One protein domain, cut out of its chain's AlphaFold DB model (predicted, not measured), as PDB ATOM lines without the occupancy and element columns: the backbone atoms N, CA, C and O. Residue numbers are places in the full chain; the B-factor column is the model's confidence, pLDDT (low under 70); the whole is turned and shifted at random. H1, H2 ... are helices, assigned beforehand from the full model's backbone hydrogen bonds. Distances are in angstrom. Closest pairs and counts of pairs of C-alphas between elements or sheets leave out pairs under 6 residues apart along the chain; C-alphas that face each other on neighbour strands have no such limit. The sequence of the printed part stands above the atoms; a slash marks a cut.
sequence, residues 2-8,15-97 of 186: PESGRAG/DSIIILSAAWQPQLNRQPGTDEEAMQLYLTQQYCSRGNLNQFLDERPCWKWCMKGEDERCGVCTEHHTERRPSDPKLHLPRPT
ATOM      1  N   PRO A   2     -23.224  39.823 -45.281       66.94
ATOM      2  CA  PRO A   2     -23.419  40.368 -46.630       66.94
ATOM      3  C   PRO A   2     -22.459  39.800 -47.684       66.94
ATOM      4  O   PRO A   2     -22.741  39.886 -48.875       66.94
ATOM      5  N   GLU A   3     -21.308  39.276 -47.262       80.31
ATOM      6  CA  GLU A   3     -20.216  38.882 -48.159       80.31
ATOM      7  C   GLU A   3     -20.457  37.508 -48.791       80.31
ATOM      8  O   GLU A   3     -20.443  37.395 -50.016       80.31
ATOM      9  N   SER A   4     -20.796  36.494 -47.986       79.06
ATOM     10  CA  SER A   4     -21.099  35.143 -48.481       79.06
ATOM     11  C   SER A   4     -22.381  35.078 -49.320       79.06
ATOM     12  O   SER A   4     -22.454  34.318 -50.279       79.06
ATOM     13  N   GLY A   5     -23.369  35.938 -49.048       78.50
ATOM     14  CA  GLY A   5     -24.620  36.017 -49.818       78.50
ATOM     15  C   GLY A   5     -24.489  36.604 -51.233       78.50
ATOM     16  O   GLY A   5     -25.495  36.793 -51.918       78.50
ATOM     17  N   ARG A   6     -23.275  36.955 -51.683       84.38
ATOM     18  CA  ARG A   6     -23.017  37.398 -53.066       84.38
ATOM     19  C   ARG A   6     -22.801  36.231 -54.029       84.38
ATOM     20  O   ARG A   6     -22.946  36.433 -55.234       84.38
ATOM     21  N   ALA A   7     -22.458  35.056 -53.510       86.75
ATOM     22  CA  ALA A   7     -22.300  33.844 -54.299       86.75
ATOM     23  C   ALA A   7     -23.666  33.316 -54.784       86.75
ATOM     24  O   ALA A   7     -24.689  33.573 -54.151       86.75
ATOM     25  N   GLY A   8     -23.695  32.614 -55.923       85.31
ATOM     26  CA  GLY A   8     -24.908  31.945 -56.424       85.31
ATOM     27  C   GLY A   8     -26.040  32.874 -56.884       85.31
ATOM     28  O   GLY A   8     -27.200  32.469 -56.932       85.31
ATOM     29  N   ASP A  15     -20.681  27.546 -52.996       88.06
ATOM     30  CA  ASP A  15     -20.100  27.212 -51.706       88.06
ATOM     31  C   ASP A  15     -19.550  28.455 -51.006       88.06
ATOM     32  O   ASP A  15     -18.983  29.360 -51.623       88.06
ATOM     33  N   SER A  16     -19.698  28.482 -49.683       87.50
ATOM     34  CA  SER A  16     -19.096  29.485 -48.805       87.50
ATOM     35  C   SER A  16     -18.183  28.772 -47.818       87.50
ATOM     36  O   SER A  16     -18.662  28.123 -46.888       87.50
ATOM     37  N   ILE A  17     -16.873  28.909 -48.013       88.69
ATOM     38  CA  ILE A  17     -15.847  28.236 -47.213       88.69
ATOM     39  C   ILE A  17     -15.266  29.229 -46.209       88.69
ATOM     40  O   ILE A  17     -14.909  30.351 -46.565       88.69
ATOM     41  N   ILE A  18     -15.160  28.809 -44.950       86.62
ATOM     42  CA  ILE A  18     -14.534  29.588 -43.882       86.62
ATOM     43  C   ILE A  18     -13.241  28.888 -43.500       86.62
ATOM     44  O   ILE A  18     -13.243  27.694 -43.207       86.62
ATOM     45  N   ILE A  19     -12.150  29.644 -43.465       87.81
ATOM     46  CA  ILE A  19     -10.850  29.153 -43.018       87.81
ATOM     47  C   ILE A  19     -10.585  29.754 -41.639       87.81
ATOM     48  O   ILE A  19     -10.513  30.975 -41.491       87.81
ATOM     49  N   LEU A  20     -10.461  28.896 -40.627       86.38
ATOM     50  CA  LEU A  20     -10.159  29.286 -39.251       86.38
ATOM     51  C   LEU A  20      -8.809  28.719 -38.824       86.38
ATOM     52  O   LEU A  20      -8.428  27.615 -39.206       86.38
ATOM     53  N   SER A  21      -8.089  29.478 -37.997       87.94
ATOM     54  CA  SER A  21      -6.898  28.961 -37.322       87.94
ATOM     55  C   SER A  21      -7.279  27.787 -36.421       87.94
ATOM     56  O   SER A  21      -8.264  27.870 -35.693       87.94
ATOM     57  N   ALA A  22      -6.458  26.736 -36.385       83.69
ATOM     58  CA  ALA A  22      -6.644  25.620 -35.455       83.69
ATOM     59  C   ALA A  22      -6.587  26.057 -33.976       83.69
ATOM     60  O   ALA A  22      -7.130  25.387 -33.105       83.69
ATOM     61  N   ALA A  23      -5.946  27.196 -33.689       87.75
ATOM     62  CA  ALA A  23      -5.904  27.789 -32.354       87.75
ATOM     63  C   ALA A  23      -7.103  28.712 -32.059       87.75
ATOM     64  O   ALA A  23      -7.175  29.293 -30.975       87.75
ATOM     65  N   TRP A  24      -8.014  28.907 -33.017       90.12
ATOM     66  CA  TRP A  24      -9.170  29.775 -32.834       90.12
ATOM     67  C   TRP A  24     -10.124  29.196 -31.782       90.12
ATOM     68  O   TRP A  24     -10.450  28.011 -31.801       90.12
ATOM     69  N   GLN A  25     -10.589  30.054 -30.873       85.94
ATOM     70  CA  GLN A  25     -11.601  29.725 -29.871       85.94
ATOM     71  C   GLN A  25     -12.589  30.891 -29.720       85.94
ATOM     72  O   GLN A  25     -12.184  32.052 -29.862       85.94
ATOM     73  N   PRO A  26     -13.871  30.616 -29.412       88.38
ATOM     74  CA  PRO A  26     -14.838  31.666 -29.115       88.38
ATOM     75  C   PRO A  26     -14.433  32.433 -27.848       88.38
ATOM     76  O   PRO A  26     -13.887  31.868 -26.896       88.38
ATOM     77  N   GLN A  27     -14.718  33.732 -27.809       85.56
ATOM     78  CA  GLN A  27     -14.373  34.586 -26.674       85.56
ATOM     79  C   GLN A  27     -15.444  34.479 -25.585       85.56
ATOM     80  O   GLN A  27     -16.335  35.315 -25.480       85.56
ATOM     81  N   LEU A  28     -15.338  33.451 -24.742       80.94
ATOM     82  CA  LEU A  28     -16.337  33.162 -23.701       80.94
ATOM     83  C   LEU A  28     -16.272  34.099 -22.481       80.94
ATOM     84  O   LEU A  28     -17.255  34.245 -21.761       80.94
ATOM     85  N   ASN A  29     -15.123  34.736 -22.242       76.12
ATOM     86  CA  ASN A  29     -14.876  35.566 -21.052       76.12
ATOM     87  C   ASN A  29     -15.346  37.020 -21.207       76.12
ATOM     88  O   ASN A  29     -15.233  37.820 -20.279       76.12
ATOM     89  N   ARG A  30     -15.840  37.378 -22.390       77.50
ATOM     90  CA  ARG A  30     -16.359  38.702 -22.715       77.50
ATOM     91  C   ARG A  30     -17.833  38.544 -23.045       77.50
ATOM     92  O   ARG A  30     -18.194  37.593 -23.723       77.50
ATOM     93  N   GLN A  31     -18.677  39.469 -22.594       75.44
ATOM     94  CA  GLN A  31     -20.038  39.562 -23.122       75.44
ATOM     95  C   GLN A  31     -19.959  40.176 -24.526       75.44
ATOM     96  O   GLN A  31     -19.644  41.366 -24.628       75.44
ATOM     97  N   PRO A  32     -20.167  39.395 -25.600       77.25
ATOM     98  CA  PRO A  32     -20.137  39.937 -26.946       77.25
ATOM     99  C   PRO A  32     -21.415  40.751 -27.188       77.25
ATOM    100  O   PRO A  32     -22.451  40.508 -26.564       77.25
ATOM    101  N   GLY A  33     -21.365  41.702 -28.121       82.25
ATOM    102  CA  GLY A  33     -22.600  42.251 -28.694       82.25
ATOM    103  C   GLY A  33     -23.385  41.166 -29.445       82.25
ATOM    104  O   GLY A  33     -22.835  40.114 -29.760       82.25
ATOM    105  N   THR A  34     -24.650  41.420 -29.788       82.75
ATOM    106  CA  THR A  34     -25.515  40.436 -30.478       82.75
ATOM    107  C   THR A  34     -24.898  39.895 -31.766       82.75
ATOM    108  O   THR A  34     -24.905  38.689 -31.999       82.75
ATOM    109  N   ASP A  35     -24.317  40.777 -32.577       85.12
ATOM    110  CA  ASP A  35     -23.723  40.419 -33.869       85.12
ATOM    111  C   ASP A  35     -22.398  39.669 -33.693       85.12
ATOM    112  O   ASP A  35     -22.059  38.778 -34.471       85.12
ATOM    113  N   GLU A  36     -21.657  40.004 -32.636       87.75
ATOM    114  CA  GLU A  36     -20.408  39.335 -32.289       87.75
ATOM    115  C   GLU A  36     -20.681  37.927 -31.739       87.75
ATOM    116  O   GLU A  36     -20.003  36.980 -32.132       87.75
ATOM    117  N   GLU A  37     -21.712  37.757 -30.905       86.69
ATOM    118  CA  GLU A  37     -22.162  36.445 -30.427       86.69
ATOM    119  C   GLU A  37     -22.640  35.584 -31.601       86.69
ATOM    120  O   GLU A  37     -22.256  34.418 -31.701       86.69
ATOM    121  N   ALA A  38     -23.411  36.168 -32.525       87.75
ATOM    122  CA  ALA A  38     -23.861  35.496 -33.741       87.75
ATOM    123  C   ALA A  38     -22.684  34.985 -34.573       87.75
ATOM    124  O   ALA A  38     -22.636  33.810 -34.944       87.75
ATOM    125  N   MET A  39     -21.705  35.859 -34.819       91.12
ATOM    126  CA  MET A  39     -20.495  35.518 -35.555       91.12
ATOM    127  C   MET A  39     -19.719  34.402 -34.857       91.12
ATOM    128  O   MET A  39     -19.411  33.388 -35.476       91.12
ATOM    129  N   GLN A  40     -19.431  34.547 -33.564       92.12
ATOM    130  CA  GLN A  40     -18.672  33.547 -32.817       92.12
ATOM    131  C   GLN A  40     -19.381  32.191 -32.815       92.12
ATOM    132  O   GLN A  40     -18.734  31.173 -33.044       92.12
ATOM    133  N   LEU A  41     -20.701  32.167 -32.626       91.12
ATOM    134  CA  LEU A  41     -21.490  30.938 -32.663       91.12
ATOM    135  C   LEU A  41     -21.523  30.302 -34.057       91.12
ATOM    136  O   LEU A  41     -21.556  29.082 -34.175       91.12
ATOM    137  N   TYR A  42     -21.547  31.109 -35.117       91.94
ATOM    138  CA  TYR A  42     -21.467  30.613 -36.492       91.94
ATOM    139  C   TYR A  42     -20.103  29.965 -36.757       91.94
ATOM    140  O   TYR A  42     -20.024  28.892 -37.353       91.94
ATOM    141  N   LEU A  43     -19.029  30.576 -36.253       92.50
ATOM    142  CA  LEU A  43     -17.662  30.085 -36.409       92.50
ATOM    143  C   LEU A  43     -17.354  28.832 -35.579       92.50
ATOM    144  O   LEU A  43     -16.459  28.086 -35.960       92.50
ATOM    145  N   THR A  44     -18.101  28.538 -34.504       90.50
ATOM    146  CA  THR A  44     -17.906  27.270 -33.773       90.50
ATOM    147  C   THR A  44     -18.275  26.039 -34.599       90.50
ATOM    148  O   THR A  44     -17.850  24.947 -34.238       90.50
ATOM    149  N   GLN A  45     -19.077  26.193 -35.664       89.44
ATOM    150  CA  GLN A  45     -19.549  25.096 -36.524       89.44
ATOM    151  C   GLN A  45     -20.207  23.933 -35.745       89.44
ATOM    152  O   GLN A  45     -20.254  22.802 -36.216       89.44
ATOM    153  N   GLN A  46     -20.750  24.199 -34.551       88.12
ATOM    154  CA  GLN A  46     -21.397  23.178 -33.707       88.12
ATOM    155  C   GLN A  46     -22.857  22.911 -34.087       88.12
ATOM    156  O   GLN A  46     -23.429  21.886 -33.724       88.12
ATOM    157  N   TYR A  47     -23.477  23.853 -34.795       90.81
ATOM    158  CA  TYR A  47     -24.886  23.812 -35.162       90.81
ATOM    159  C   TYR A  47     -25.045  24.036 -36.662       90.81
ATOM    160  O   TYR A  47     -24.179  24.633 -37.300       90.81
ATOM    161  N   CYS A  48     -26.190  23.617 -37.211       92.88
ATOM    162  CA  CYS A  48     -26.565  23.898 -38.596       92.88
ATOM    163  C   CYS A  48     -26.323  25.380 -38.933       92.88
ATOM    164  O   CYS A  48     -26.919  26.269 -38.316       92.88
ATOM    165  N   SER A  49     -25.475  25.648 -39.931       92.38
ATOM    166  CA  SER A  49     -25.037  27.004 -40.277       92.38
ATOM    167  C   SER A  49     -26.210  27.905 -40.676       92.38
ATOM    168  O   SER A  49     -26.267  29.063 -40.268       92.38
ATOM    169  N   ARG A  50     -27.196  27.365 -41.409       92.25
ATOM    170  CA  ARG A  50     -28.433  28.082 -41.767       92.25
ATOM    171  C   ARG A  50     -29.309  28.360 -40.550       92.25
ATOM    172  O   ARG A  50     -29.807  29.468 -40.397       92.25
ATOM    173  N   GLY A  51     -29.422  27.391 -39.643       92.25
ATOM    174  CA  GLY A  51     -30.113  27.587 -38.371       92.25
ATOM    175  C   GLY A  51     -29.482  28.699 -37.533       92.25
ATOM    176  O   GLY A  51     -30.194  29.528 -36.970       92.25
ATOM    177  N   ASN A  52     -28.152  28.769 -37.493       92.00
ATOM    178  CA  ASN A  52     -27.457  29.870 -36.840       92.00
ATOM    179  C   ASN A  52     -27.794  31.213 -37.505       92.00
ATOM    180  O   ASN A  52     -28.342  32.089 -36.846       92.00
ATOM    181  N   LEU A  53     -27.562  31.348 -38.813       90.81
ATOM    182  CA  LEU A  53     -27.780  32.609 -39.529       90.81
ATOM    183  C   LEU A  53     -29.220  33.119 -39.397       90.81
ATOM    184  O   LEU A  53     -29.429  34.269 -39.013       90.81
ATOM    185  N   ASN A  54     -30.208  32.257 -39.632       90.88
ATOM    186  CA  ASN A  54     -31.616  32.642 -39.570       90.88
ATOM    187  C   ASN A  54     -32.044  33.035 -38.144       90.88
ATOM    188  O   ASN A  54     -32.960  33.832 -37.987       90.88
ATOM    189  N   GLN A  55     -31.373  32.546 -37.090       91.38
ATOM    190  CA  GLN A  55     -31.671  32.980 -35.718       91.38
ATOM    191  C   GLN A  55     -31.477  34.486 -35.515       91.38
ATOM    192  O   GLN A  55     -32.204  35.101 -34.735       91.38
ATOM    193  N   PHE A  56     -30.462  35.047 -36.168       89.25
ATOM    194  CA  PHE A  56     -30.057  36.439 -35.988       89.25
ATOM    195  C   PHE A  56     -30.558  37.347 -37.111       89.25
ATOM    196  O   PHE A  56     -30.703  38.545 -36.895       89.25
ATOM    197  N   LEU A  57     -30.811  36.786 -38.297       89.69
ATOM    198  CA  LEU A  57     -31.228  37.542 -39.477       89.69
ATOM    199  C   LEU A  57     -32.739  37.495 -39.730       89.69
ATOM    200  O   LEU A  57     -33.260  38.426 -40.339       89.69
ATOM    201  N   ASP A  58     -33.436  36.459 -39.251       90.38
ATOM    202  CA  ASP A  58     -34.856  36.243 -39.526       90.38
ATOM    203  C   ASP A  58     -35.720  36.244 -38.258       90.38
ATOM    204  O   ASP A  58     -35.278  35.974 -37.135       90.38
ATOM    205  N   GLU A  59     -37.016  36.475 -38.460       89.88
ATOM    206  CA  GLU A  59     -38.029  36.309 -37.425       89.88
ATOM    207  C   GLU A  59     -38.196  34.835 -37.028       89.88
ATOM    208  O   GLU A  59     -38.084  33.927 -37.854       89.88
ATOM    209  N   ARG A  60     -38.550  34.590 -35.757       89.38
ATOM    210  CA  ARG A  60     -38.692  33.231 -35.197       89.38
ATOM    211  C   ARG A  60     -39.553  32.270 -36.033       89.38
ATOM    212  O   ARG A  60     -39.150  31.119 -36.172       89.38
ATOM    213  N   PRO A  61     -40.700  32.676 -36.615       89.38
ATOM    214  CA  PRO A  61     -41.519  31.772 -37.432       89.38
ATOM    215  C   PRO A  61     -40.840  31.315 -38.733       89.38
ATOM    216  O   PRO A  61     -41.233  30.300 -39.311       89.38
ATOM    217  N   CYS A  62     -39.831  32.059 -39.193       89.06
ATOM    218  CA  CYS A  62     -39.069  31.793 -40.413       89.06
ATOM    219  C   CYS A  62     -37.814  30.948 -40.155       89.06
ATOM    220  O   CYS A  62     -37.083  30.620 -41.092       89.06
ATOM    221  N   TRP A  63     -37.549  30.580 -38.901       91.69
ATOM    222  CA  TRP A  63     -36.400  29.759 -38.553       91.69
ATOM    223  C   TRP A  63     -36.525  28.359 -39.152       91.69
ATOM    224  O   TRP A  63     -37.518  27.654 -38.967       91.69
ATOM    225  N   LYS A  64     -35.476  27.942 -39.860       91.81
ATOM    226  CA  LYS A  64     -35.388  26.645 -40.532       91.81
ATOM    227  C   LYS A  64     -33.993  26.049 -40.365       91.81
ATOM    228  O   LYS A  64     -33.033  26.760 -40.062       91.81
ATOM    229  N   TRP A  65     -33.905  24.737 -40.551       93.44
ATOM    230  CA  TRP A  65     -32.640  24.033 -40.758       93.44
ATOM    231  C   TRP A  65     -32.321  23.948 -42.257       93.44
ATOM    232  O   TRP A  65     -33.048  24.516 -43.065       93.44
ATOM    233  N   CYS A  66     -31.264  23.226 -42.639       94.50
ATOM    234  CA  CYS A  66     -31.093  22.764 -44.021       94.50
ATOM    235  C   CYS A  66     -32.170  21.707 -44.333       94.50
ATOM    236  O   CYS A  66     -31.992  20.526 -44.008       94.50
ATOM    237  N   MET A  67     -33.310  22.137 -44.881       95.12
ATOM    238  CA  MET A  67     -34.481  21.279 -45.080       95.12
ATOM    239  C   MET A  67     -34.362  20.435 -46.350       95.12
ATOM    240  O   MET A  67     -33.953  20.919 -47.406       95.12
ATOM    241  N   LYS A  68     -34.793  19.171 -46.277       94.81
ATOM    242  CA  LYS A  68     -34.823  18.273 -47.438       94.81
ATOM    243  C   LYS A  68     -35.717  18.843 -48.546       94.81
ATOM    244  O   LYS A  68     -36.910  19.030 -48.337       94.81
ATOM    245  N   GLY A  69     -35.149  19.031 -49.738       91.12
ATOM    246  CA  GLY A  69     -35.873  19.481 -50.933       91.12
ATOM    247  C   GLY A  69     -36.038  20.998 -51.064       91.12
ATOM    248  O   GLY A  69     -36.546  21.443 -52.087       91.12
ATOM    249  N   GLU A  70     -35.600  21.778 -50.071       89.88
ATOM    250  CA  GLU A  70     -35.574  23.249 -50.140       89.88
ATOM    251  C   GLU A  70     -34.143  23.791 -50.154       89.88
ATOM    252  O   GLU A  70     -33.856  24.733 -50.889       89.88
ATOM    253  N   ASP A  71     -33.252  23.208 -49.347       90.69
ATOM    254  CA  ASP A  71     -31.913  23.737 -49.118       90.69
ATOM    255  C   ASP A  71     -30.838  22.668 -49.344       90.69
ATOM    256  O   ASP A  71     -31.049  21.488 -49.063       90.69
ATOM    257  N   GLU A  72     -29.651  23.114 -49.753       91.44
ATOM    258  CA  GLU A  72     -28.432  22.308 -49.698       91.44
ATOM    259  C   GLU A  72     -27.915  22.175 -48.255       91.44
ATOM    260  O   GLU A  72     -28.146  23.032 -47.385       91.44
ATOM    261  N   ARG A  73     -27.185  21.089 -47.980       93.31
ATOM    262  CA  ARG A  73     -26.580  20.869 -46.658       93.31
ATOM    263  C   ARG A  73     -25.411  21.816 -46.434       93.31
ATOM    264  O   ARG A  73     -24.555  21.991 -47.292       93.31
ATOM    265  N   CYS A  74     -25.334  22.359 -45.224       92.94
ATOM    266  CA  CYS A  74     -24.113  22.994 -44.743       92.94
ATOM    267  C   CYS A  74     -23.073  21.945 -44.318       92.94
ATOM    268  O   CYS A  74     -23.421  20.788 -44.082       92.94
ATOM    269  N   GLY A  75     -21.820  22.372 -44.126       89.31
ATOM    270  CA  GLY A  75     -20.719  21.498 -43.698       89.31
ATOM    271  C   GLY A  75     -20.896  20.833 -42.324       89.31
ATOM    272  O   GLY A  75     -20.166  19.903 -42.010       89.31
ATOM    273  N   VAL A  76     -21.875  21.270 -41.523       92.88
ATOM    274  CA  VAL A  76     -22.185  20.700 -40.197       92.88
ATOM    275  C   VAL A  76     -23.266  19.611 -40.264       92.88
ATOM    276  O   VAL A  76     -23.273  18.679 -39.465       92.88
ATOM    277  N   CYS A  77     -24.208  19.711 -41.208       92.38
ATOM    278  CA  CYS A  77     -25.336  18.782 -41.302       92.38
ATOM    279  C   CYS A  77     -24.913  17.473 -41.987       92.38
ATOM    280  O   CYS A  77     -24.692  17.433 -43.202       92.38
ATOM    281  N   THR A  78     -24.886  16.371 -41.236       91.44
ATOM    282  CA  THR A  78     -24.647  15.025 -41.789       91.44
ATOM    283  C   THR A  78     -25.745  14.606 -42.763       91.44
ATOM    284  O   THR A  78     -25.454  14.054 -43.819       91.44
ATOM    285  N   GLU A  79     -26.998  14.945 -42.463       93.00
ATOM    286  CA  GLU A  79     -28.166  14.684 -43.303       93.00
ATOM    287  C   GLU A  79     -29.067  15.922 -43.390       93.00
ATOM    288  O   GLU A  79     -28.941  16.868 -42.611       93.00
ATOM    289  N   HIS A  80     -29.975  15.933 -44.368       95.12
ATOM    290  CA  HIS A  80     -31.005  16.968 -44.442       95.12
ATOM    291  C   HIS A  80     -32.032  16.776 -43.330       95.12
ATOM    292  O   HIS A  80     -32.413  15.651 -43.008       95.12
ATOM    293  N   HIS A  81     -32.563  17.882 -42.822       93.19
ATOM    294  CA  HIS A  81     -33.631  17.838 -41.836       93.19
ATOM    295  C   HIS A  81     -34.992  17.646 -42.513       93.19
ATOM    296  O   HIS A  81     -35.279  18.229 -43.562       93.19
ATOM    297  N   THR A  82     -35.842  16.828 -41.898       93.38
ATOM    298  CA  THR A  82     -37.239  16.605 -42.307       93.38
ATOM    299  C   THR A  82     -38.225  17.359 -41.421       93.38
ATOM    300  O   THR A  82     -39.309  17.723 -41.870       93.38
ATOM    301  N   GLU A  83     -37.838  17.636 -40.178       90.31
ATOM    302  CA  GLU A  83     -38.631  18.390 -39.214       90.31
ATOM    303  C   GLU A  83     -38.211  19.858 -39.185       90.31
ATOM    304  O   GLU A  83     -37.029  20.195 -39.309       90.31
ATOM    305  N   ARG A  84     -39.192  20.749 -39.006       87.00
ATOM    306  CA  ARG A  84     -38.913  22.179 -38.859       87.00
ATOM    307  C   ARG A  84     -38.127  22.448 -37.586       87.00
ATOM    308  O   ARG A  84     -38.242  21.746 -36.584       87.00
ATOM    309  N   ARG A  85     -37.376  23.544 -37.616       89.19
ATOM    310  CA  ARG A  85     -36.680  24.044 -36.442       89.19
ATOM    311  C   ARG A  85     -37.667  24.411 -35.325       89.19
ATOM    312  O   ARG A  85     -38.571  25.207 -35.573       89.19
ATOM    313  N   PRO A  86     -37.478  23.888 -34.097       85.25
ATOM    314  CA  PRO A  86     -38.240  24.331 -32.936       85.25
ATOM    315  C   PRO A  86     -37.987  25.811 -32.620       85.25
ATOM    316  O   PRO A  86     -36.864  26.299 -32.760       85.25
ATOM    317  N   SER A  87     -39.015  26.515 -32.142       78.50
ATOM    318  CA  SER A  87     -38.964  27.968 -31.920       78.50
ATOM    319  C   SER A  87     -38.177  28.418 -30.681       78.50
ATOM    320  O   SER A  87     -37.867  29.605 -30.593       78.50
ATOM    321  N   ASP A  88     -37.884  27.526 -29.722       70.31
ATOM    322  CA  ASP A  88     -37.508  27.943 -28.357       70.31
ATOM    323  C   ASP A  88     -36.154  27.507 -27.775       70.31
ATOM    324  O   ASP A  88     -35.728  28.155 -26.818       70.31
ATOM    325  N   PRO A  89     -35.354  26.585 -28.335       76.81
ATOM    326  CA  PRO A  89     -33.932  26.650 -28.057       76.81
ATOM    327  C   PRO A  89     -33.282  27.611 -29.054       76.81
ATOM    328  O   PRO A  89     -32.991  27.273 -30.209       76.81
ATOM    329  N   LYS A  90     -33.035  28.836 -28.582       86.69
ATOM    330  CA  LYS A  90     -32.006  29.677 -29.190       86.69
ATOM    331  C   LYS A  90     -30.661  28.979 -29.028       86.69
ATOM    332  O   LYS A  90     -30.326  28.470 -27.962       86.69
ATOM    333  N   LEU A  91     -29.904  28.958 -30.109       88.81
ATOM    334  CA  LEU A  91     -28.527  28.512 -30.115       88.81
ATOM    335  C   LEU A  91     -27.688  29.574 -29.404       88.81
ATOM    336  O   LEU A  91     -27.860  30.768 -29.661       88.81
ATOM    337  N   HIS A  92     -26.794  29.137 -28.529       86.50
ATOM    338  CA  HIS A  92     -25.930  30.008 -27.744       86.50
ATOM    339  C   HIS A  92     -24.527  29.430 -27.682       86.50
ATOM    340  O   HIS A  92     -24.339  28.218 -27.803       86.50
ATOM    341  N   LEU A  93     -23.545  30.302 -27.457       83.38
ATOM    342  CA  LEU A  93     -22.196  29.850 -27.145       83.38
ATOM    343  C   LEU A  93     -22.222  29.039 -25.839       83.38
ATOM    344  O   LEU A  93     -22.927  29.434 -24.901       83.38
ATOM    345  N   PRO A  94     -21.452  27.941 -25.743       72.94
ATOM    346  CA  PRO A  94     -21.307  27.202 -24.497       72.94
ATOM    347  C   PRO A  94     -20.809  28.147 -23.400       72.94
ATOM    348  O   PRO A  94     -19.685  28.645 -23.464       72.94
ATOM    349  N   ARG A  95     -21.646  28.441 -22.402       65.75
ATOM    350  CA  ARG A  95     -21.222  29.266 -21.266       65.75
ATOM    351  C   ARG A  95     -20.391  28.407 -20.316       65.75
ATOM    352  O   ARG A  95     -20.847  27.315 -19.968       65.75
ATOM    353  N   PRO A  96     -19.225  28.886 -19.847       56.56
ATOM    354  CA  PRO A  96     -18.527  28.246 -18.745       56.56
ATOM    355  C   PRO A  96     -19.484  28.165 -17.556       56.56
ATOM    356  O   PRO A  96     -19.999  29.182 -17.086       56.56
ATOM    357  N   THR A  97     -19.788  26.953 -17.105       46.59
ATOM    358  CA  THR A  97     -20.624  26.751 -15.927       46.59
ATOM    359  C   THR A  97     -19.795  27.182 -14.725       46.59
ATOM    360  O   THR A  97     -18.891  26.467 -14.301       46.59
TER     361      THR A  97
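Overview. This is residues 2 to 8 and 15 to 97 of the 186 residues of an uncharacterized protein of Fusarium oxysporum f. sp. conglutinans race 2 54008 (UniProt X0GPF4). The domain has little regular structure: two short helices, H1 and H2, stand side by side as a hairpin, and long loop stretches, residues 15 to 33 and 58 to 97, run round them. Of the 90 residues printed, 19 are in the named helices, H1 then H2 along the chain, with no named strand; the class is all helix. The whole is compact, with a radius of gyration of the C-alphas of 13.7 A, and spans 39 by 29 by 25 A.

Along the chain. H1, residues 34 to 43, is 14.3 A long and begins at C-alpha 34 (-25.515, 40.436, -30.478). H2, residues 49 to 57, is 12.2 A long and ends at C-alpha 57 (-31.228, 37.542, -39.477).

Arrangement. H1 and H2 touch; their closest C-alphas, of Tyr 42 and Asn 52, are 6.0 A apart. They run opposite ways at a shallow tilt of 5 degrees, a helical hairpin with a tight link. Every O i to N i+4 pair is within hydrogen-bond range in H1, and 4 of 5 in H2.

Size, cuts and confidence. The two C-alphas farthest apart, of Gly 8 and Thr 97, are 41.1 A apart. Residues 9 to 14 are not printed; C-alphas 8 and 15 are 8.2 A apart across this cut. Residues 2 and 95 to 97 have pLDDT under 70.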